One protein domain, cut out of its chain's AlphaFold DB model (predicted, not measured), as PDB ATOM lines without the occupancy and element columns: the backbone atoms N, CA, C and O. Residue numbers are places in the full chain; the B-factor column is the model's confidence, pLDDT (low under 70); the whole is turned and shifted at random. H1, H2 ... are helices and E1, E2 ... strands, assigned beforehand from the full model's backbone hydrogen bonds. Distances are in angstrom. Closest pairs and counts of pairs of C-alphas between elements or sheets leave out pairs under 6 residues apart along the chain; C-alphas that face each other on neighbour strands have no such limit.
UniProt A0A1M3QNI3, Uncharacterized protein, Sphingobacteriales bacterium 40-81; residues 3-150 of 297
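This is residues 3 to 150 of the 297 residues of an uncharacterized protein of Sphingobacteriales bacterium 40-81 (UniProt A0A1M3QNI3). A twisted sheet, E2, E3, E5, E6 and E7, and a long two-stranded ribbon, E1 and E4, form a loose sandwich, two sheets face to face. Off to one side of the ribbon E1 and E4 lie two short helices, H1 and H2, side by side, and a long loop; residues 61 to 72 and residues 88 to 95, of which 93 to 95 belong to H2, stick out. The printed part has 148 residues, with named elements in the order E1 E2 E3 H1 H2 E4 E5 E6 E7; the class is mixed, though under half of the residues are in named elements. The larger sheet is branched, and neighbour strands in both sheets are antiparallel. The whole is loose, with a radius of gyration of the C-alphas of 18.2 A, and flat, spanning 57 by 43 by 21 A.

Start at residues 3 to 4, which pair antiparallel with residues 15 to 16 of E1, residues 13 to 21. Its antiparallel neighbour is E4, residues 106 to 114; look at N 16 and O 111, 2.8 A apart. Next come E2, residues 33 to 39, and E3, residues 45 to 52, a hairpin with N 38 and O 46 at 2.8 A. E3 bends by 61 degrees at residue 48, and the C-alphas of Leu 48 and Phe 111, the closest of E3 and E4, are 6.7 A apart. H1, residues 80 to 88, and H2, residues 93 to 103, are close but not clearly touching: their closest C-alphas, of Leu 87 and Leu 96, are 7.4 A apart, at a shallow tilt of 12 degrees, opposite ways. In both helices every O i to N i+4 pair is within hydrogen-bond range; neither is on the branched sheet. E5, residues 122 to 132, has E2 on one side, with N 35 and O 129 at 2.9 A. On its other side are E6, residues 135 to 138, with N 130 and O 137 at 2.9 A, and E7, residues 146 to 149, with N 124 and O 147 at 2.8 A.

Find C-alpha 13 at (130.539, 172.675, 149.931); from there E1 runs 25.5 A. E2 spans 18.9 A, E3 19.5 A, H1 12.1 A, H2 15.4 A and E4 25.7 A. E5 runs 32.0 A from C-alpha 122 at (116.594, 167.809, 146.929). E6 spans 10.0 A, and E7 10.2 A to C-alpha 149 at (120.423, 170.798, 148.941).

The two C-alphas farthest apart, of Ala 66 and Asn 118, are 58.4 A apart. The printed part has no cut. The links E1 to E2 and E3 to H1 are long. Residues 58 to 106 have pLDDT under 70.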
ATOM      1  N   ILE A   3     128.959 162.879 156.997       84.12
ATOM      2  CA  ILE A   3     128.707 163.932 156.001       84.12
ATOM      3  C   ILE A   3     128.419 165.222 156.740       84.12
ATOM      4  O   ILE A   3     127.526 165.232 157.590       84.12
ATOM      5  N   PHE A   4     129.147 166.285 156.405       83.44
ATOM      6  CA  PHE A   4     128.986 167.578 157.051       83.44
ATOM      7  C   PHE A   4     129.083 168.740 156.049       83.44
ATOM      8  O   PHE A   4     130.074 168.818 155.317       83.44
ATOM      9  N   PRO A   5     128.101 169.658 156.040       87.31
ATOM     10  CA  PRO A   5     126.832 169.564 156.767       87.31
ATOM     11  C   PRO A   5     125.808 168.654 156.060       87.31
ATOM     12  O   PRO A   5     125.986 168.284 154.897       87.31
ATOM     13  N   LYS A   6     124.729 168.271 156.761       91.38
ATOM     14  CA  LYS A   6     123.672 167.390 156.220       91.38
ATOM     15  C   LYS A   6     122.647 168.143 155.380       91.38
ATOM     16  O   LYS A   6     122.002 167.543 154.522       91.38
ATOM     17  N   ARG A   7     122.511 169.442 155.613       92.81
ATOM     18  CA  ARG A   7     121.667 170.363 154.850       92.81
ATOM     19  C   ARG A   7     122.559 171.412 154.197       92.81
ATOM     20  O   ARG A   7     123.419 171.972 154.856       92.81
ATOM     21  N   ASN A   8     122.376 171.705 152.917       95.06
ATOM     22  CA  ASN A   8     123.251 172.589 152.142       95.06
ATOM     23  C   ASN A   8     122.450 173.509 151.224       95.06
ATOM     24  O   ASN A   8     121.270 173.276 150.994       95.06
ATOM     25  N   ILE A   9     123.110 174.523 150.674       94.81
ATOM     26  CA  ILE A   9     122.546 175.409 149.649       94.81
ATOM     27  C   ILE A   9     123.385 175.334 148.362       94.81
ATOM     28  O   ILE A   9     124.552 174.921 148.421       94.81
ATOM     29  N   PRO A  10     122.850 175.728 147.196       95.19
ATOM     30  CA  PRO A  10     123.655 175.861 145.986       95.19
ATOM     31  C   PRO A  10     124.882 176.760 146.203       95.19
ATOM     32  O   PRO A  10     124.833 177.724 146.966       95.19
ATOM     33  N   GLY A  11     126.009 176.411 145.581       92.69
ATOM     34  CA  GLY A  11     127.276 177.132 145.747       92.69
ATOM     35  C   GLY A  11     128.056 176.829 147.031       92.69
ATOM     36  O   GLY A  11     129.178 177.313 147.179       92.69
ATOM     37  N   SER A  12     127.495 176.045 147.957       92.50
ATOM     38  CA  SER A  12     128.194 175.621 149.176       92.50
ATOM     39  C   SER A  12     129.060 174.375 148.943       92.50
ATOM     40  O   SER A  12     129.277 173.931 147.814       92.50
ATOM     41  N   THR A  13     129.633 173.823 150.007       90.12
ATOM     42  CA  THR A  13     130.539 172.675 149.931       90.12
ATOM     43  C   THR A  13     130.216 171.671 151.023       90.12
ATOM     44  O   THR A  13     130.040 172.041 152.181       90.12
ATOM     45  N   VAL A  14     130.202 170.393 150.648       88.94
ATOM     46  CA  VAL A  14     129.998 169.267 151.561       88.94
ATOM     47  C   VAL A  14     131.308 168.535 151.773       88.94
ATOM     48  O   VAL A  14     132.032 168.238 150.823       88.94
ATOM     49  N   THR A  15     131.593 168.197 153.025       87.44
ATOM     50  CA  THR A  15     132.692 167.309 153.392       87.44
ATOM     51  C   THR A  15     132.152 165.912 153.670       87.44
ATOM     52  O   THR A  15     131.270 165.723 154.508       87.44
ATOM     53  N   ILE A  16     132.708 164.924 152.978       86.56
ATOM     54  CA  ILE A  16     132.379 163.508 153.119       86.56
ATOM     55  C   ILE A  16     133.578 162.811 153.750       86.56
ATOM     56  O   ILE A  16     134.675 162.793 153.194       86.56
ATOM     57  N   HIS A  17     133.365 162.230 154.923       86.44
ATOM     58  CA  HIS A  17     134.357 161.459 155.653       86.44
ATOM     59  C   HIS A  17     134.072 159.965 155.526       86.44
ATOM     60  O   HIS A  17     133.058 159.455 156.014       86.44
ATOM     61  N   TRP A  18     135.010 159.250 154.913       86.88
ATOM     62  CA  TRP A  18     134.987 157.799 154.806       86.88
ATOM     63  C   TRP A  18     136.059 157.179 155.704       86.88
ATOM     64  O   TRP A  18     137.222 157.580 155.682       86.88
ATOM     65  N   ASN A  19     135.668 156.187 156.503       84.88
ATOM     66  CA  ASN A  19     136.582 155.417 157.339       84.88
ATOM     67  C   ASN A  19     136.706 153.999 156.777       84.88
ATOM     68  O   ASN A  19     135.752 153.217 156.823       84.88
ATOM     69  N   PHE A  20     137.894 153.667 156.283       83.19
ATOM     70  CA  PHE A  20     138.259 152.311 155.921       83.19
ATOM     71  C   PHE A  20     138.849 151.598 157.137       83.19
ATOM     72  O   PHE A  20     140.040 151.701 157.433       83.19
ATOM     73  N   ASN A  21     137.989 150.886 157.863       78.62
ATOM     74  CA  ASN A  21     138.374 150.166 159.069       78.62
ATOM     75  C   ASN A  21     139.173 148.896 158.725       78.62
ATOM     76  O   ASN A  21     138.642 147.954 158.137       78.62
ATOM     77  N   THR A  22     140.438 148.864 159.146       74.75
ATOM     78  CA  THR A  22     141.371 147.745 158.949       74.75
ATOM     79  C   THR A  22     141.553 146.882 160.201       74.75
ATOM     80  O   THR A  22     142.288 145.903 160.158       74.75
ATOM     81  N   ALA A  23     140.849 147.169 161.302       72.06
ATOM     82  CA  ALA A  23     141.014 146.479 162.588       72.06
ATOM     83  C   ALA A  23     140.758 144.961 162.536       72.06
ATOM     84  O   ALA A  23     141.279 144.217 163.358       72.06
ATOM     85  N   HIS A  24     139.929 144.500 161.595       71.12
ATOM     86  CA  HIS A  24     139.608 143.078 161.423       71.12
ATOM     87  C   HIS A  24     140.618 142.331 160.539       71.12
ATOM     88  O   HIS A  24     140.472 141.130 160.328       71.12
ATOM     89  N   ILE A  25     141.606 143.033 159.983       73.75
ATOM     90  CA  ILE A  25     142.638 142.464 159.125       73.75
ATOM     91  C   ILE A  25     143.805 142.044 160.026       73.75
ATOM     92  O   ILE A  25     144.510 142.898 160.558       73.75
ATOM     93  N   THR A  26     143.986 140.738 160.225       70.38
ATOM     94  CA  THR A  26     144.992 140.188 161.154       70.38
ATOM     95  C   THR A  26     146.222 139.633 160.446       70.38
ATOM     96  O   THR A  26     147.334 139.953 160.848       70.38
ATOM     97  N   ASP A  27     146.034 138.865 159.367       70.69
ATOM     98  CA  ASP A  27     147.110 138.010 158.830       70.69
ATOM     99  C   ASP A  27     147.449 138.259 157.354       70.69
ATOM    100  O   ASP A  27     148.557 137.968 156.907       70.69
ATOM    101  N   VAL A  28     146.515 138.812 156.575       82.25
ATOM    102  CA  VAL A  28     146.682 139.024 155.128       82.25
ATOM    103  C   VAL A  28     146.325 140.447 154.743       82.25
ATOM    104  O   VAL A  28     145.400 141.029 155.296       82.25
ATOM    105  N   HIS A  29     147.033 141.015 153.770       82.94
ATOM    106  CA  HIS A  29     146.622 142.287 153.188       82.94
ATOM    107  C   HIS A  29     145.381 142.094 152.305       82.94
ATOM    108  O   HIS A  29     145.162 141.029 151.728       82.94
ATOM    109  N   VAL A  30     144.584 143.147 152.166       86.12
ATOM    110  CA  VAL A  30     143.458 143.212 151.226       86.12
ATOM    111  C   VAL A  30     143.654 144.405 150.304       86.12
ATOM    112  O   VAL A  30     144.223 145.414 150.707       86.12
ATOM    113  N   CYS A  31     143.174 144.317 149.068       89.69
ATOM    114  CA  CYS A  31     143.251 145.426 148.116       89.69
ATOM    115  C   CYS A  31     141.902 145.631 147.404       89.69
ATOM    116  O   CYS A  31     141.812 145.444 146.187       89.69
ATOM    117  N   PRO A  32     140.815 145.929 148.146       91.00
ATOM    118  CA  PRO A  32     139.508 146.147 147.541       91.00
ATOM    119  C   PRO A  32     139.525 147.317 146.556       91.00
ATOM    120  O   PRO A  32     140.246 148.295 146.756       91.00
ATOM    121  N   TYR A  33     138.687 147.225 145.526       94.31
ATOM    122  CA  TYR A  33     138.361 148.358 144.664       94.31
ATOM    123  C   TYR A  33     137.245 149.167 145.323       94.31
ATOM    124  O   TYR A  33     136.230 148.602 145.734       94.31
ATOM    125  N   VAL A  34     137.436 150.472 145.479       94.12
ATOM    126  CA  VAL A  34     136.537 151.337 146.247       94.12
ATOM    127  C   VAL A  34     136.004 152.443 145.356       94.12
ATOM    128  O   VAL A  34     136.766 153.086 144.635       94.12
ATOM    129  N   ARG A  35     134.695 152.682 145.456       96.00
ATOM    130  CA  ARG A  35     133.977 153.737 144.746       96.00
ATOM    131  C   ARG A  35     133.278 154.636 145.755       96.00
ATOM    132  O   ARG A  35     132.361 154.189 146.443       96.00
ATOM    133  N   ILE A  36     133.714 155.891 145.834       95.19
ATOM    134  CA  ILE A  36     133.047 156.952 146.592       95.19
ATOM    135  C   ILE A  36     132.570 158.018 145.615       95.19
ATOM    136  O   ILE A  36     133.352 158.526 144.813       95.19
ATOM    137  N   GLY A  37     131.295 158.372 145.683       96.12
ATOM    138  CA  GLY A  37     130.694 159.351 144.789       96.12
ATOM    139  C   GLY A  37     129.454 159.992 145.382       96.12
ATOM    140  O   GLY A  37     129.005 159.639 146.471       96.12
ATOM    141  N   VAL A  38     128.901 160.941 144.643       97.31
ATOM    142  CA  VAL A  38     127.663 161.642 144.966       97.31
ATOM    143  C   VAL A  38     126.731 161.506 143.775       97.31
ATOM    144  O   VAL A  38     127.113 161.828 142.651       97.31
ATOM    145  N   GLN A  39     125.514 161.045 144.025       97.12
ATOM    146  CA  GLN A  39     124.425 161.047 143.065       97.12
ATOM    147  C   GLN A  39     123.459 162.184 143.403       97.12
ATOM    148  O   GLN A  39     122.940 162.258 144.520       97.12
ATOM    149  N   SER A  40     123.235 163.077 142.445       96.12
ATOM    150  CA  SER A  40     122.254 164.156 142.551       96.12
ATOM    151  C   SER A  40     120.817 163.657 142.347       96.12
ATOM    152  O   SER A  40     120.611 162.571 141.799       96.12
ATOM    153  N   PRO A  41     119.806 164.452 142.750       94.94
ATOM    154  CA  PRO A  41     118.390 164.118 142.575       94.94
ATOM    155  C   PRO A  41     117.970 163.802 141.132       94.94
ATOM    156  O   PRO A  41     117.046 163.025 140.916       94.94
ATOM    157  N   ASP A  42     118.644 164.386 140.141       93.94
ATOM    158  CA  ASP A  42     118.398 164.137 138.713       93.94
ATOM    159  C   ASP A  42     119.054 162.839 138.191       93.94
ATOM    160  O   ASP A  42     118.921 162.500 137.017       93.94
ATOM    161  N   GLY A  43     119.760 162.106 139.058       94.12
ATOM    162  CA  GLY A  43     120.459 160.861 138.745       94.12
ATOM    163  C   GLY A  43     121.916 161.036 138.310       94.12
ATOM    164  O   GLY A  43     122.626 160.030 138.192       94.12
ATOM    165  N   THR A  44     122.395 162.270 138.116       95.50
ATOM    166  CA  THR A  44     123.788 162.526 137.723       95.50
ATOM    167  C   THR A  44     124.742 162.059 138.817       95.50
ATOM    168  O   THR A  44     124.587 162.367 139.994       95.50
ATOM    169  N   THR A  45     125.756 161.287 138.432       96.56
ATOM    170  CA  THR A  45     126.745 160.747 139.367       96.56
ATOM    171  C   THR A  45     128.083 161.439 139.179       96.56
ATOM    172  O   THR A  45     128.641 161.435 138.086       96.56
ATOM    173  N   THR A  46     128.621 161.979 140.268       96.19
ATOM    174  CA  THR A  46     129.980 162.513 140.335       96.19
ATOM    175  C   THR A  46     130.819 161.621 141.232       96.19
ATOM    176  O   THR A  46     130.594 161.544 142.442       96.19
ATOM    177  N   MET A  47     131.797 160.939 140.645       96.56
ATOM    178  CA  MET A  47     132.725 160.100 141.393       96.56
ATOM    179  C   MET A  47     133.837 160.954 142.003       96.56
ATOM    180  O   MET A  47     134.474 161.753 141.323       96.56
ATOM    181  N   LEU A  48     134.052 160.782 143.305       93.69
ATOM    182  CA  LEU A  48     135.087 161.467 144.082       93.69
ATOM    183  C   LEU A  48     136.334 160.597 144.240       93.69
ATOM    184  O   LEU A  48     137.439 161.107 144.407       93.69
ATOM    185  N   PHE A  49     136.152 159.277 144.206       94.56
ATOM    186  CA  PHE A  49     137.218 158.301 144.357       94.56
ATOM    187  C   PHE A  49     136.842 156.979 143.691       94.56
ATOM    188  O   PHE A  49     135.788 156.424 143.993       94.56
ATOM    189  N   GLU A  50     137.714 156.460 142.827       95.31
ATOM    190  CA  GLU A  50     137.536 155.177 142.129       95.31
ATOM    191  C   GLU A  50     138.879 154.467 141.961       95.31
ATOM    192  O   GLU A  50     139.514 154.539 140.910       95.31
ATOM    193  N   GLN A  51     139.373 153.848 143.035       94.81
ATOM    194  CA  GLN A  51     140.696 153.218 143.045       94.81
ATOM    195  C   GLN A  51     140.758 152.035 144.012       94.81
ATOM    196  O   GLN A  51     139.899 151.844 144.876       94.81
ATOM    197  N   HIS A  52     141.821 151.243 143.886       92.69
ATOM    198  CA  HIS A  52     142.155 150.222 144.870       92.69
ATOM    199  C   HIS A  52     142.748 150.838 146.139       92.69
ATOM    200  O   HIS A  52     143.605 151.719 146.078       92.69
ATOM    201  N   VAL A  53     142.332 150.327 147.299       89.06
ATOM    202  CA  VAL A  53     142.857 150.742 148.606       89.06
ATOM    203  C   VAL A  53     143.530 149.558 149.281       89.06
ATOM    204  O   VAL A  53     142.880 148.574 149.613       89.06
ATOM    205  N   LEU A  54     144.835 149.659 149.530       87.00
ATOM    206  CA  LEU A  54     145.590 148.619 150.230       87.00
ATOM    207  C   LEU A  54     145.282 148.644 151.735       87.00
ATOM    208  O   LEU A  54     145.746 149.537 152.433       87.00
ATOM    209  N   GLY A  55     144.556 147.662 152.254       83.75
ATOM    210  CA  GLY A  55     144.433 147.396 153.686       83.75
ATOM    211  C   GLY A  55     145.551 146.473 154.155       83.75
ATOM    212  O   GLY A  55     145.662 145.350 153.672       83.75
ATOM    213  N   LEU A  56     146.373 146.943 155.088       80.44
ATOM    214  CA  LEU A  56     147.407 146.133 155.733       80.44
ATOM    215  C   LEU A  56     146.917 145.690 157.115       80.44
ATOM    216  O   LEU A  56     146.156 146.439 157.733       80.44
ATOM    217  N   PRO A  57     147.342 144.514 157.603       73.69
ATOM    218  CA  PRO A  57     147.056 144.119 158.970       73.69
ATOM    219  C   PRO A  57     147.657 145.124 159.953       73.69
ATOM    220  O   PRO A  57     148.744 145.666 159.727       73.69
ATOM    221  N   ALA A  58     146.935 145.387 161.039       65.88
ATOM    222  CA  ALA A  58     147.451 146.233 162.104       65.88
ATOM    223  C   ALA A  58     148.642 145.538 162.780       65.88
ATOM    224  O   ALA A  58     148.604 144.334 163.038       65.88
ATOM    225  N   ILE A  59     149.694 146.297 163.101       62.47
ATOM    226  CA  ILE A  59     150.783 145.783 163.937       62.47
ATOM    227  C   ILE A  59     150.185 145.525 165.321       62.47
ATOM    228  O   ILE A  59     149.830 146.467 166.029       62.47
ATOM    229  N   GLN A  60     150.046 144.253 165.699       58.00
ATOM    230  CA  GLN A  60     149.630 143.890 167.048       58.00
ATOM    231  C   GLN A  60     150.739 144.303 168.019       58.00
ATOM    232  O   GLN A  60     151.776 143.651 168.113       58.00
ATOM    233  N   MET A  61     150.539 145.416 168.725       55.22
ATOM    234  CA  MET A  61     151.353 145.715 169.897       55.22
ATOM    235  C   MET A  61     150.892 144.805 171.042       55.22
ATOM    236  O   MET A  61     149.684 144.611 171.200       55.22
ATOM    237  N   PRO A  62     151.814 144.225 171.832       50.62
ATOM    238  CA  PRO A  62     151.436 143.423 172.986       50.62
ATOM    239  C   PRO A  62     150.547 144.264 173.908       50.62
ATOM    240  O   PRO A  62     150.913 145.378 174.282       50.62
ATOM    241  N   ALA A  63     149.359 143.745 174.225       51.72
ATOM    242  CA  ALA A  63     148.459 144.388 175.170       51.72
ATOM    243  C   ALA A  63     149.173 144.509 176.520       51.72
ATOM    244  O   ALA A  63     149.682 143.509 177.026       51.72
ATOM    245  N   ASP A  64     149.225 145.713 177.088       49.03
ATOM    246  CA  ASP A  64     149.704 145.895 178.454       49.03
ATOM    247  C   ASP A  64     148.654 145.287 179.405       49.03
ATOM    248  O   ASP A  64     147.520 145.780 179.459       49.03
ATOM    249  N   PRO A  65     148.966 144.196 180.130       49.09
ATOM    250  CA  PRO A  65     147.999 143.504 180.981       49.09
ATOM    251  C   PRO A  65     147.489 144.359 182.158       49.09
ATOM    252  O   PRO A  65     146.583 143.928 182.869       49.09
ATOM    253  N   ALA A  66     148.034 145.563 182.372       49.94
ATOM    254  CA  ALA A  66     147.657 146.455 183.465       49.94
ATOM    255  C   ALA A  66     146.373 147.282 183.234       49.94
ATOM    256  O   ALA A  66     145.828 147.824 184.199       49.94
ATOM    257  N   SER A  67     145.836 147.397 182.012       46.91
ATOM    258  CA  SER A  67     144.655 148.245 181.768       46.91
ATOM    259  C   SER A  67     143.332 147.485 181.956       46.91
ATOM    260  O   SER A  67     142.565 147.286 181.016       46.91
ATOM    261  N   GLY A  68     143.027 147.087 183.194       44.88
ATOM    262  CA  GLY A  68     141.727 146.521 183.597       44.88
ATOM    263  C   GLY A  68     140.568 147.531 183.633       44.88
ATOM    264  O   GLY A  68     139.520 147.257 184.210       44.88
ATOM    265  N   GLN A  69     140.745 148.718 183.052       39.62
ATOM    266  CA  GLN A  69     139.755 149.786 183.038       39.62
ATOM    267  C   GLN A  69     139.122 149.876 181.644       39.62
ATOM    268  O   GLN A  69     139.697 150.449 180.720       39.62
ATOM    269  N   GLN A  70     137.912 149.323 181.494       43.75
ATOM    270  CA  GLN A  70     137.015 149.693 180.396       43.75
ATOM    271  C   GLN A  70     136.569 151.141 180.618       43.75
ATOM    272  O   GLN A  70     135.553 151.409 181.258       43.75
ATOM    273  N   LEU A  71     137.371 152.087 180.143       40.41
ATOM    274  CA  LEU A  71     136.990 153.492 180.103       40.41
ATOM    275  C   LEU A  71     136.140 153.749 178.860       40.41
ATOM    276  O   LEU A  71     136.352 153.149 177.806       40.41
ATOM    277  N   LEU A  72     135.155 154.626 179.039       37.75
ATOM    278  CA  LEU A  72     134.134 155.003 178.067       37.75
ATOM    279  C   LEU A  72     134.751 155.296 176.696       37.75
ATOM    280  O   LEU A  72     135.403 156.315 176.480       37.75
ATOM    281  N   TYR A  73     134.533 154.363 175.775       44.84
ATOM    282  CA  TYR A  73     134.978 154.448 174.397       44.84
ATOM    283  C   TYR A  73     134.312 155.642 173.707       44.84
ATOM    284  O   TYR A  73     133.083 155.729 173.655       44.84
ATOM    285  N   LEU A  74     135.109 156.525 173.098       43.03
ATOM    286  CA  LEU A  74     134.587 157.355 172.018       43.03
ATOM    287  C   LEU A  74     134.141 156.406 170.902       43.03
ATOM    288  O   LEU A  74     134.877 155.498 170.506       43.03
ATOM    289  N   ASN A  75     132.907 156.583 170.432       42.91
ATOM    290  CA  ASN A  75     132.374 155.810 169.319       42.91
ATOM    291  C   ASN A  75     133.370 155.879 168.142       42.91
ATOM    292  O   ASN A  75     133.895 156.948 167.836       42.91
ATOM    293  N   LYS A  76     133.618 154.755 167.455       48.03
ATOM    294  CA  LYS A  76     134.513 154.639 166.280       48.03
ATOM    295  C   LYS A  76     134.187 155.622 165.137       48.03
ATOM    296  O   LYS A  76     134.948 155.720 164.176       48.03
ATOM    297  N   ASN A  77     133.064 156.327 165.244       45.50
ATOM    298  CA  ASN A  77     132.566 157.322 164.306       45.50
ATOM    299  C   ASN A  77     132.762 158.778 164.769       45.50
ATOM    300  O   ASN A  77     132.195 159.664 164.137       45.50
ATOM    301  N   THR A  78     133.506 159.060 165.848       48.59
ATOM    302  CA  THR A  78     133.747 160.449 166.276       48.59
ATOM    303  C   THR A  78     134.516 161.205 165.179       48.59
ATOM    304  O   THR A  78     135.652 160.827 164.875       48.59
ATOM    305  N   PRO A  79     133.931 162.250 164.559       52.44
ATOM    306  CA  PRO A  79     134.578 162.987 163.476       52.44
ATOM    307  C   PRO A  79     135.907 163.600 163.930       52.44
ATOM    308  O   PRO A  79     136.010 164.089 165.055       52.44
ATOM    309  N   LEU A  80     136.915 163.660 163.050       52.44
ATOM    310  CA  LEU A  80     138.200 164.308 163.370       52.44
ATOM    311  C   LEU A  80     138.054 165.785 163.759       52.44
ATOM    312  O   LEU A  80     138.895 166.290 164.488       52.44
ATOM    313  N   LEU A  81     136.973 166.452 163.345       45.75
ATOM    314  CA  LEU A  81     136.652 167.811 163.783       45.75
ATOM    315  C   LEU A  81     136.378 167.884 165.298       45.75
ATOM    316  O   LEU A  81     136.821 168.815 165.960       45.75
ATOM    317  N   VAL A  82     135.711 166.867 165.855       51.75
ATOM    318  CA  VAL A  82     135.486 166.726 167.303       51.75
ATOM    319  C   VAL A  82     136.803 166.381 167.998       51.75
ATOM    320  O   VAL A  82     137.103 166.921 169.054       51.75
ATOM    321  N   LEU A  83     137.644 165.544 167.382       56.19
ATOM    322  CA  LEU A  83     138.981 165.244 167.907       56.19
ATOM    323  C   LEU A  83     139.909 166.468 167.913       56.19
ATOM    324  O   LEU A  83     140.711 166.590 168.828       56.19
ATOM    325  N   ALA A  84     139.807 167.367 166.931       53.66
ATOM    326  CA  ALA A  84     140.579 168.609 166.891       53.66
ATOM    327  C   ALA A  84     140.220 169.541 168.059       53.66
ATOM    328  O   ALA A  84     141.122 170.115 168.664       53.66
ATOM    329  N   ASP A  85     138.937 169.620 168.423       50.62
ATOM    330  CA  ASP A  85     138.470 170.350 169.607       50.62
ATOM    331  C   ASP A  85     139.016 169.711 170.899       50.62
ATOM    332  O   ASP A  85     139.676 170.383 171.689       50.62
ATOM    333  N   TYR A  86     138.912 168.381 171.035       54.00
ATOM    334  CA  TYR A  86     139.535 167.614 172.130       54.00
ATOM    335  C   TYR A  86     141.070 167.729 172.187       54.00
ATOM    336  O   TYR A  86     141.660 167.576 173.248       54.00
ATOM    337  N   LEU A  87     141.759 167.946 171.067       54.38
ATOM    338  CA  LEU A  87     143.217 168.122 171.031       54.38
ATOM    339  C   LEU A  87     143.641 169.571 171.306       54.38
ATOM    340  O   LEU A  87     144.805 169.814 171.621       54.38
ATOM    341  N   SER A  88     142.716 170.523 171.170       50.59
ATOM    342  CA  SER A  88     142.954 171.951 171.397       50.59
ATOM    343  C   SER A  88     142.925 172.340 172.883       50.59
ATOM    344  O   SER A  88     143.441 173.389 173.266       50.59
ATOM    345  N   THR A  89     142.379 171.471 173.733       56.25
ATOM    346  CA  THR A  89     142.247 171.642 175.184       56.25
ATOM    347  C   THR A  89     143.359 170.927 175.966       56.25
ATOM    348  O   THR A  89     144.087 170.073 175.459       56.25
ATOM    349  N   HIS A  90     143.529 171.277 177.247       56.22
ATOM    350  CA  HIS A  90     144.556 170.694 178.124       56.22
ATOM    351  C   HIS A  90     144.215 169.259 178.572       56.22
ATOM    352  O   HIS A  90     143.831 169.029 179.718       56.22
ATOM    353  N   HIS A  91     144.382 168.280 177.683       61.78
ATOM    354  CA  HIS A  91     144.235 166.856 178.010       61.78
ATOM    355  C   HIS A  91     145.553 166.200 178.427       61.78
ATOM    356  O   HIS A  91     146.650 166.633 178.063       61.78
ATOM    357  N   LYS A  92     145.455 165.106 179.192       63.47
ATOM    358  CA  LYS A  92     146.632 164.334 179.603       63.47
ATOM    359  C   LYS A  92     147.216 163.607 178.391       63.47
ATOM    360  O   LYS A  92     146.514 162.899 177.678       63.47
ATOM    361  N   ARG A  93     148.538 163.703 178.204       50.91
ATOM    362  CA  ARG A  93     149.286 163.060 177.103       50.91
ATOM    363  C   ARG A  93     148.945 161.573 176.904       50.91
ATOM    364  O   ARG A  93     148.912 161.120 175.767       50.91
ATOM    365  N   ALA A  94     148.691 160.828 177.981       55.25
ATOM    366  CA  ALA A  94     148.313 159.414 177.914       55.25
ATOM    367  C   ALA A  94     146.945 159.188 177.240       55.25
ATOM    368  O   ALA A  94     146.824 158.283 176.419       55.25
ATOM    369  N   GLU A  95     145.955 160.043 177.514       57.09
ATOM    370  CA  GLU A  95     144.627 159.984 176.882       57.09
ATOM    371  C   GLU A  95     144.733 160.288 175.384       57.09
ATOM    372  O   GLU A  95     144.172 159.567 174.562       57.09
ATOM    373  N   LEU A  96     145.537 161.290 175.010       55.69
ATOM    374  CA  LEU A  96     145.785 161.628 173.606       55.69
ATOM    375  C   LEU A  96     146.508 160.500 172.858       55.69
ATOM    376  O   LEU A  96     146.104 160.143 171.754       55.69
ATOM    377  N   ILE A  97     147.547 159.908 173.458       55.66
ATOM    378  CA  ILE A  97     148.267 158.763 172.878       55.66
ATOM    379  C   ILE A  97     147.309 157.589 172.658       55.66
ATOM    380  O   ILE A  97     147.325 156.998 171.585       55.66
ATOM    381  N   GLN A  98     146.437 157.291 173.620       55.97
ATOM    382  CA  GLN A  98     145.483 156.189 173.521       55.97
ATOM    383  C   GLN A  98     144.391 156.437 172.465       55.97
ATOM    384  O   GLN A  98     144.035 155.525 171.715       55.97
ATOM    385  N   ILE A  99     143.869 157.665 172.364       56.31
ATOM    386  CA  ILE A  99     142.920 158.066 171.311       56.31
ATOM    387  C   ILE A  99     143.571 157.897 169.931       56.31
ATOM    388  O   ILE A  99     143.000 157.255 169.049       56.31
ATOM    389  N   LEU A 100     144.796 158.401 169.763       55.84
ATOM    390  CA  LEU A 100     145.545 158.304 168.509       55.84
ATOM    391  C   LEU A 100     145.905 156.850 168.155       55.84
ATOM    392  O   LEU A 100     145.764 156.465 166.998       55.84
ATOM    393  N   GLN A 101     146.300 156.026 169.132       54.97
ATOM    394  CA  GLN A 101     146.593 154.598 168.943       54.97
ATOM    395  C   GLN A 101     145.370 153.799 168.476       54.97
ATOM    396  O   GLN A 101     145.507 152.893 167.661       54.97
ATOM    397  N   ASN A 102     144.162 154.143 168.928       51.41
ATOM    398  CA  ASN A 102     142.941 153.464 168.483       51.41
ATOM    399  C   ASN A 102     142.454 153.940 167.104       51.41
ATOM    400  O   ASN A 102     141.877 153.154 166.351       51.41
ATOM    401  N   ILE A 103     142.724 155.199 166.739       55.59
ATOM    402  CA  ILE A 103     142.481 155.724 165.385       55.59
ATOM    403  C   ILE A 103     143.378 155.023 164.349       55.59
ATOM    404  O   ILE A 103     142.954 154.837 163.211       55.59
ATOM    405  N   GLN A 104     144.574 154.548 164.733       53.34
ATOM    406  CA  GLN A 104     145.494 153.839 163.823       53.34
ATOM    407  C   GLN A 104     144.897 152.580 163.169       53.34
ATOM    408  O   GLN A 104     145.413 152.135 162.145       53.34
ATOM    409  N   ALA A 105     143.812 152.013 163.705       59.47
ATOM    410  CA  ALA A 105     143.169 150.838 163.120       59.47
ATOM    411  C   ALA A 105     142.266 151.153 161.905       59.47
ATOM    412  O   ALA A 105     141.758 150.222 161.271       59.47
ATOM    413  N   GLY A 106     142.067 152.429 161.553       66.06
ATOM    414  CA  GLY A 106     141.296 152.865 160.387       66.06
ATOM    415  C   GLY A 106     142.046 153.887 159.533       66.06
ATOM    416  O   GLY A 106     142.787 154.727 160.034       66.06
ATOM    417  N   ARG A 107     141.848 153.834 158.214       75.31
ATOM    418  CA  ARG A 107     142.303 154.893 157.303       75.31
ATOM    419  C   ARG A 107     141.158 155.858 157.044       75.31
ATOM    420  O   ARG A 107     140.087 155.453 156.597       75.31
ATOM    421  N   HIS A 108     141.397 157.133 157.321       79.94
ATOM    422  CA  HIS A 108     140.399 158.187 157.197       79.94
ATOM    423  C   HIS A 108     140.626 158.953 155.895       79.94
ATOM    424  O   HIS A 108     141.708 159.490 155.672       79.94
ATOM    425  N   TYR A 109     139.596 159.014 155.060       82.44
ATOM    426  CA  TYR A 109     139.591 159.751 153.803       82.44
ATOM    427  C   TYR A 109     138.569 160.879 153.884       82.44
ATOM    428  O   TYR A 109     137.452 160.677 154.365       82.44
ATOM    429  N   TYR A 110     138.963 162.058 153.409       84.44
ATOM    430  CA  TYR A 110     138.117 163.243 153.345       84.44
ATOM    431  C   TYR A 110     137.963 163.646 151.893       84.44
ATOM    432  O   TYR A 110     138.954 163.876 151.202       84.44
ATOM    433  N   PHE A 111     136.718 163.730 151.451       86.06
ATOM    434  CA  PHE A 111     136.371 164.175 150.118       86.06
ATOM    435  C   PHE A 111     135.552 165.448 150.221       86.06
ATOM    436  O   PHE A 111     134.632 165.547 151.033       86.06
ATOM    437  N   THR A 112     135.888 166.410 149.377       89.00
ATOM    438  CA  THR A 112     135.172 167.674 149.276       89.00
ATOM    439  C   THR A 112     134.311 167.628 148.025       89.00
ATOM    440  O   THR A 112     134.832 167.421 146.931       89.00
ATOM    441  N   TYR A 113     133.005 167.827 148.180       92.44
ATOM    442  CA  TYR A 113     132.067 167.948 147.070       92.44
ATOM    443  C   TYR A 113     131.566 169.397 146.979       92.44
ATOM    444  O   TYR A 113     130.769 169.816 147.827       92.44
ATOM    445  N   PRO A 114     132.041 170.185 145.996       92.88
ATOM    446  CA  PRO A 114     131.502 171.514 145.749       92.88
ATOM    447  C   PRO A 114     130.124 171.387 145.092       92.88
ATOM    448  O   PRO A 114     129.985 170.731 144.061       92.88
ATOM    449  N   ILE A 115     129.107 172.024 145.671       95.25
ATOM    450  CA  ILE A 115     127.757 172.054 145.104       95.25
ATOM    451  C   ILE A 115     127.702 173.203 144.088       95.25
ATOM    452  O   ILE A 115     127.893 174.356 144.479       95.25
ATOM    453  N   PRO A 116     127.422 172.944 142.797       93.94
ATOM    454  CA  PRO A 116     127.281 174.009 141.807       93.94
ATOM    455  C   PRO A 116     126.211 175.045 142.185       93.94
ATOM    456  O   PRO A 116     125.234 174.738 142.864       93.94
ATOM    457  N   GLN A 117     126.354 176.282 141.705       94.25
ATOM    458  CA  GLN A 117     125.356 177.345 141.932       94.25
ATOM    459  C   GLN A 117     123.984 177.022 141.318       94.25
ATOM    460  O   GLN A 117     122.953 177.470 141.804       94.25
ATOM    461  N   ASN A 118     123.967 176.221 140.256       93.38
ATOM    462  CA  ASN A 118     122.772 175.753 139.557       93.38
ATOM    463  C   ASN A 118     122.432 174.289 139.887       93.38
ATOM    464  O   ASN A 118     121.769 173.625 139.092       93.38
ATOM    465  N   ALA A 119     122.938 173.764 141.005       93.81
ATOM    466  CA  ALA A 119     122.714 172.378 141.387       93.81
ATOM    467  C   ALA A 119     121.217 172.091 141.616       93.81
ATOM    468  O   ALA A 119     120.519 172.936 142.185       93.81
ATOM    469  N   PRO A 120     120.713 170.906 141.221       95.88
ATOM    470  CA  PRO A 120     119.331 170.527 141.491       95.88
ATOM    471  C   PRO A 120     119.065 170.482 143.001       95.88
ATOM    472  O   PRO A 120     119.898 170.012 143.776       95.88
ATOM    473  N   LEU A 121     117.898 170.963 143.426       96.62
ATOM    474  CA  LEU A 121     117.472 170.891 144.823       96.62
ATOM    475  C   LEU A 121     116.955 169.486 145.154       96.62
ATOM    476  O   LEU A 121     116.410 168.797 144.294       96.62
ATOM    477  N   GLY A 122     117.096 169.080 146.412       95.88
ATOM    478  CA  GLY A 122     116.594 167.809 146.929       95.88
ATOM    479  C   GLY A 122     117.669 166.947 147.581       95.88
ATOM    480  O   GLY A 122     118.716 167.433 148.019       95.88
ATOM    481  N   LYS A 123     117.379 165.649 147.678       96.44
ATOM    482  CA  LYS A 123     118.222 164.660 148.350       96.44
ATOM    483  C   LYS A 123     119.343 164.146 147.443       96.44
ATOM    484  O   LYS A 123     119.093 163.505 146.428       96.44
ATOM    485  N   TYR A 124     120.579 164.359 147.865       97.25
ATOM    486  CA  TYR A 124     121.780 163.795 147.263       97.25
ATOM    487  C   TYR A 124     122.159 162.529 148.017       97.25
ATOM    488  O   TYR A 124     122.221 162.533 149.248       97.25
ATOM    489  N   THR A 125     122.434 161.453 147.289       96.38
ATOM    490  CA  THR A 125     122.794 160.154 147.871       96.38
ATOM    491  C   THR A 125     124.271 159.885 147.640       96.38
ATOM    492  O   THR A 125     124.791 160.148 146.559       96.38
ATOM    493  N   LEU A 126     124.975 159.372 148.645       95.50
ATOM    494  CA  LEU A 126     126.355 158.953 148.464       95.50
ATOM    495  C   LEU A 126     126.424 157.555 147.870       95.50
ATOM    496  O   LEU A 126     125.754 156.623 148.311       95.50
ATOM    497  N   ILE A 127     127.339 157.402 146.926       94.50
ATOM    498  CA  ILE A 127     127.832 156.107 146.486       94.50
ATOM    499  C   ILE A 127     128.995 155.758 147.411       94.50
ATOM    500  O   ILE A 127     129.948 156.526 147.532       94.50
ATOM    501  N   SER A 128     128.900 154.617 148.087       93.12
ATOM    502  CA  SER A 128     129.954 154.085 148.951       93.12
ATOM    503  C   SER A 128     130.014 152.574 148.789       93.12
ATOM    504  O   SER A 128     129.392 151.831 149.552       93.12
ATOM    505  N   GLU A 129     130.777 152.127 147.801       94.19
ATOM    506  CA  GLU A 129     130.861 150.724 147.409       94.19
ATOM    507  C   GLU A 129     132.290 150.211 147.574       94.19
ATOM    508  O   GLU A 129     133.258 150.838 147.142       94.19
ATOM    509  N   VAL A 130     132.421 149.041 148.192       92.00
ATOM    510  CA  VAL A 130     133.692 148.337 148.360       92.00
ATOM    511  C   VAL A 130     133.573 146.972 147.698       92.00
ATOM    512  O   VAL A 130     132.833 146.107 148.166       92.00
ATOM    513  N   TYR A 131     134.325 146.772 146.623       91.75
ATOM    514  CA  TYR A 131     134.373 145.536 145.856       91.75
ATOM    515  C   TYR A 131     135.537 144.679 146.337       91.75
ATOM    516  O   TYR A 131     136.699 145.093 146.293       91.75
ATOM    517  N   ASN A 132     135.233 143.463 146.785       86.69
ATOM    518  CA  ASN A 132     136.243 142.502 147.210       86.69
ATOM    519  C   ASN A 132     135.799 141.069 146.891       86.69
ATOM    520  O   ASN A 132     134.728 140.643 147.322       86.69
ATOM    521  N   GLY A 133     136.620 140.326 146.141       82.25
ATOM    522  CA  GLY A 133     136.365 138.916 145.823       82.25
ATOM    523  C   GLY A 133     135.009 138.652 145.154       82.25
ATOM    524  O   GLY A 133     134.346 137.683 145.502       82.25
ATOM    525  N   GLY A 134     134.562 139.543 144.260       84.88
ATOM    526  CA  GLY A 134     133.273 139.431 143.559       84.88
ATOM    527  C   GLY A 134     132.047 139.913 144.345       84.88
ATOM    528  O   GLY A 134     130.954 139.935 143.791       84.88
ATOM    529  N   ASN A 135     132.212 140.340 145.601       89.19
ATOM    530  CA  ASN A 135     131.128 140.869 146.427       89.19
ATOM    531  C   ASN A 135     131.204 142.392 146.551       89.19
ATOM    532  O   ASN A 135     132.299 142.958 146.617       89.19
ATOM    533  N   ILE A 136     130.038 143.030 146.663       91.06
ATOM    534  CA  ILE A 136     129.901 144.459 146.954       91.06
ATOM    535  C   ILE A 136     129.504 144.612 148.418       91.06
ATOM    536  O   ILE A 136     128.538 144.006 148.879       91.06
ATOM    537  N   LYS A 137     130.256 145.426 149.154       90.25
ATOM    538  CA  LYS A 137     129.896 145.870 150.499       90.25
ATOM    539  C   LYS A 137     129.562 147.353 150.470       90.25
ATOM    540  O   LYS A 137     130.334 148.151 149.945       90.25
ATOM    541  N   TYR A 138     128.440 147.698 151.085       89.25
ATOM    542  CA  TYR A 138     128.012 149.077 151.283       89.25
ATOM    543  C   TYR A 138     128.432 149.585 152.663       89.25
ATOM    544  O   TYR A 138     128.810 148.814 153.551       89.25
ATOM    545  N   SER A 139     128.374 150.899 152.837       83.31
ATOM    546  CA  SER A 139     128.594 151.556 154.126       83.31
ATOM    547  C   SER A 139     127.628 151.042 155.198       83.31
ATOM    548  O   SER A 139     126.446 150.824 154.942       83.31
ATOM    549  N   ALA A 140     128.110 150.913 156.438       81.56
ATOM    550  CA  ALA A 140     127.262 150.571 157.584       81.56
ATOM    551  C   ALA A 140     126.219 151.660 157.905       81.56
ATOM    552  O   ALA A 140     125.262 151.393 158.623       81.56
ATOM    553  N   THR A 141     126.408 152.874 157.380       79.25
ATOM    554  CA  THR A 141     125.492 154.013 157.528       79.25
ATOM    555  C   THR A 141     124.676 154.262 156.259       79.25
ATOM    556  O   THR A 141     124.185 155.365 156.076       79.25
ATOM    557  N   ALA A 142     124.521 153.267 155.374       82.19
ATOM    558  CA  ALA A 142     123.892 153.441 154.059       82.19
ATOM    559  C   ALA A 142     122.499 154.106 154.097       82.19
ATOM    560  O   ALA A 142     122.165 154.858 153.187       82.19
ATOM    561  N   SER A 143     121.704 153.884 155.154       82.31
ATOM    562  CA  SER A 143     120.406 154.556 155.349       82.31
ATOM    563  C   SER A 143     120.522 156.075 155.501       82.31
ATOM    564  O   SER A 143     119.627 156.808 155.087       82.31
ATOM    565  N   ASP A 144     121.639 156.537 156.058       84.94
ATOM    566  CA  ASP A 144     121.914 157.934 156.383       84.94
ATOM    567  C   ASP A 144     122.937 158.561 155.435       84.94
ATOM    568  O   ASP A 144     123.303 159.723 155.613       84.94
ATOM    569  N   ASP A 145     123.401 157.836 154.418       90.19
ATOM    570  CA  ASP A 145     124.424 158.273 153.466       90.19
ATOM    571  C   ASP A 145     123.825 159.208 152.403       90.19
ATOM    572  O   ASP A 145     123.897 158.991 151.199       90.19
ATOM    573  N   SER A 146     123.201 160.281 152.879       94.88
ATOM    574  CA  SER A 146     122.622 161.345 152.071       94.88
ATOM    575  C   SER A 146     122.756 162.704 152.752       94.88
ATOM    576  O   SER A 146     122.990 162.797 153.965       94.88
ATOM    577  N   PHE A 147     122.611 163.751 151.953       95.25
ATOM    578  CA  PHE A 147     122.464 165.135 152.389       95.25
ATOM    579  C   PHE A 147     121.440 165.838 151.495       95.25
ATOM    580  O   PHE A 147     121.094 165.343 150.425       95.25
ATOM    581  N   PHE A 148     120.948 166.989 151.929       96.75
ATOM    582  CA  PHE A 148     119.953 167.765 151.197       96.75
ATOM    583  C   PHE A 148     120.573 169.053 150.674       96.75
ATOM    584  O   PHE A 148     121.358 169.684 151.382       96.75
ATOM    585  N   VAL A 149     120.208 169.445 149.458       97.12
ATOM    586  CA  VAL A 149     120.423 170.798 148.941       97.12
ATOM    587  C   VAL A 149     119.064 171.473 148.864       97.12
ATOM    588  O   VAL A 149     118.173 171.012 148.155       97.12
ATOM    589  N   GLU A 150     118.894 172.536 149.630       96.50
ATOM    590  CA  GLU A 150     117.619 173.204 149.861       96.50
ATOM    591  C   GLU A 150     117.733 174.696 149.553       96.50
ATOM    592  O   GLU A 150     118.822 175.275 149.539       96.50
TER     593      GLU A 150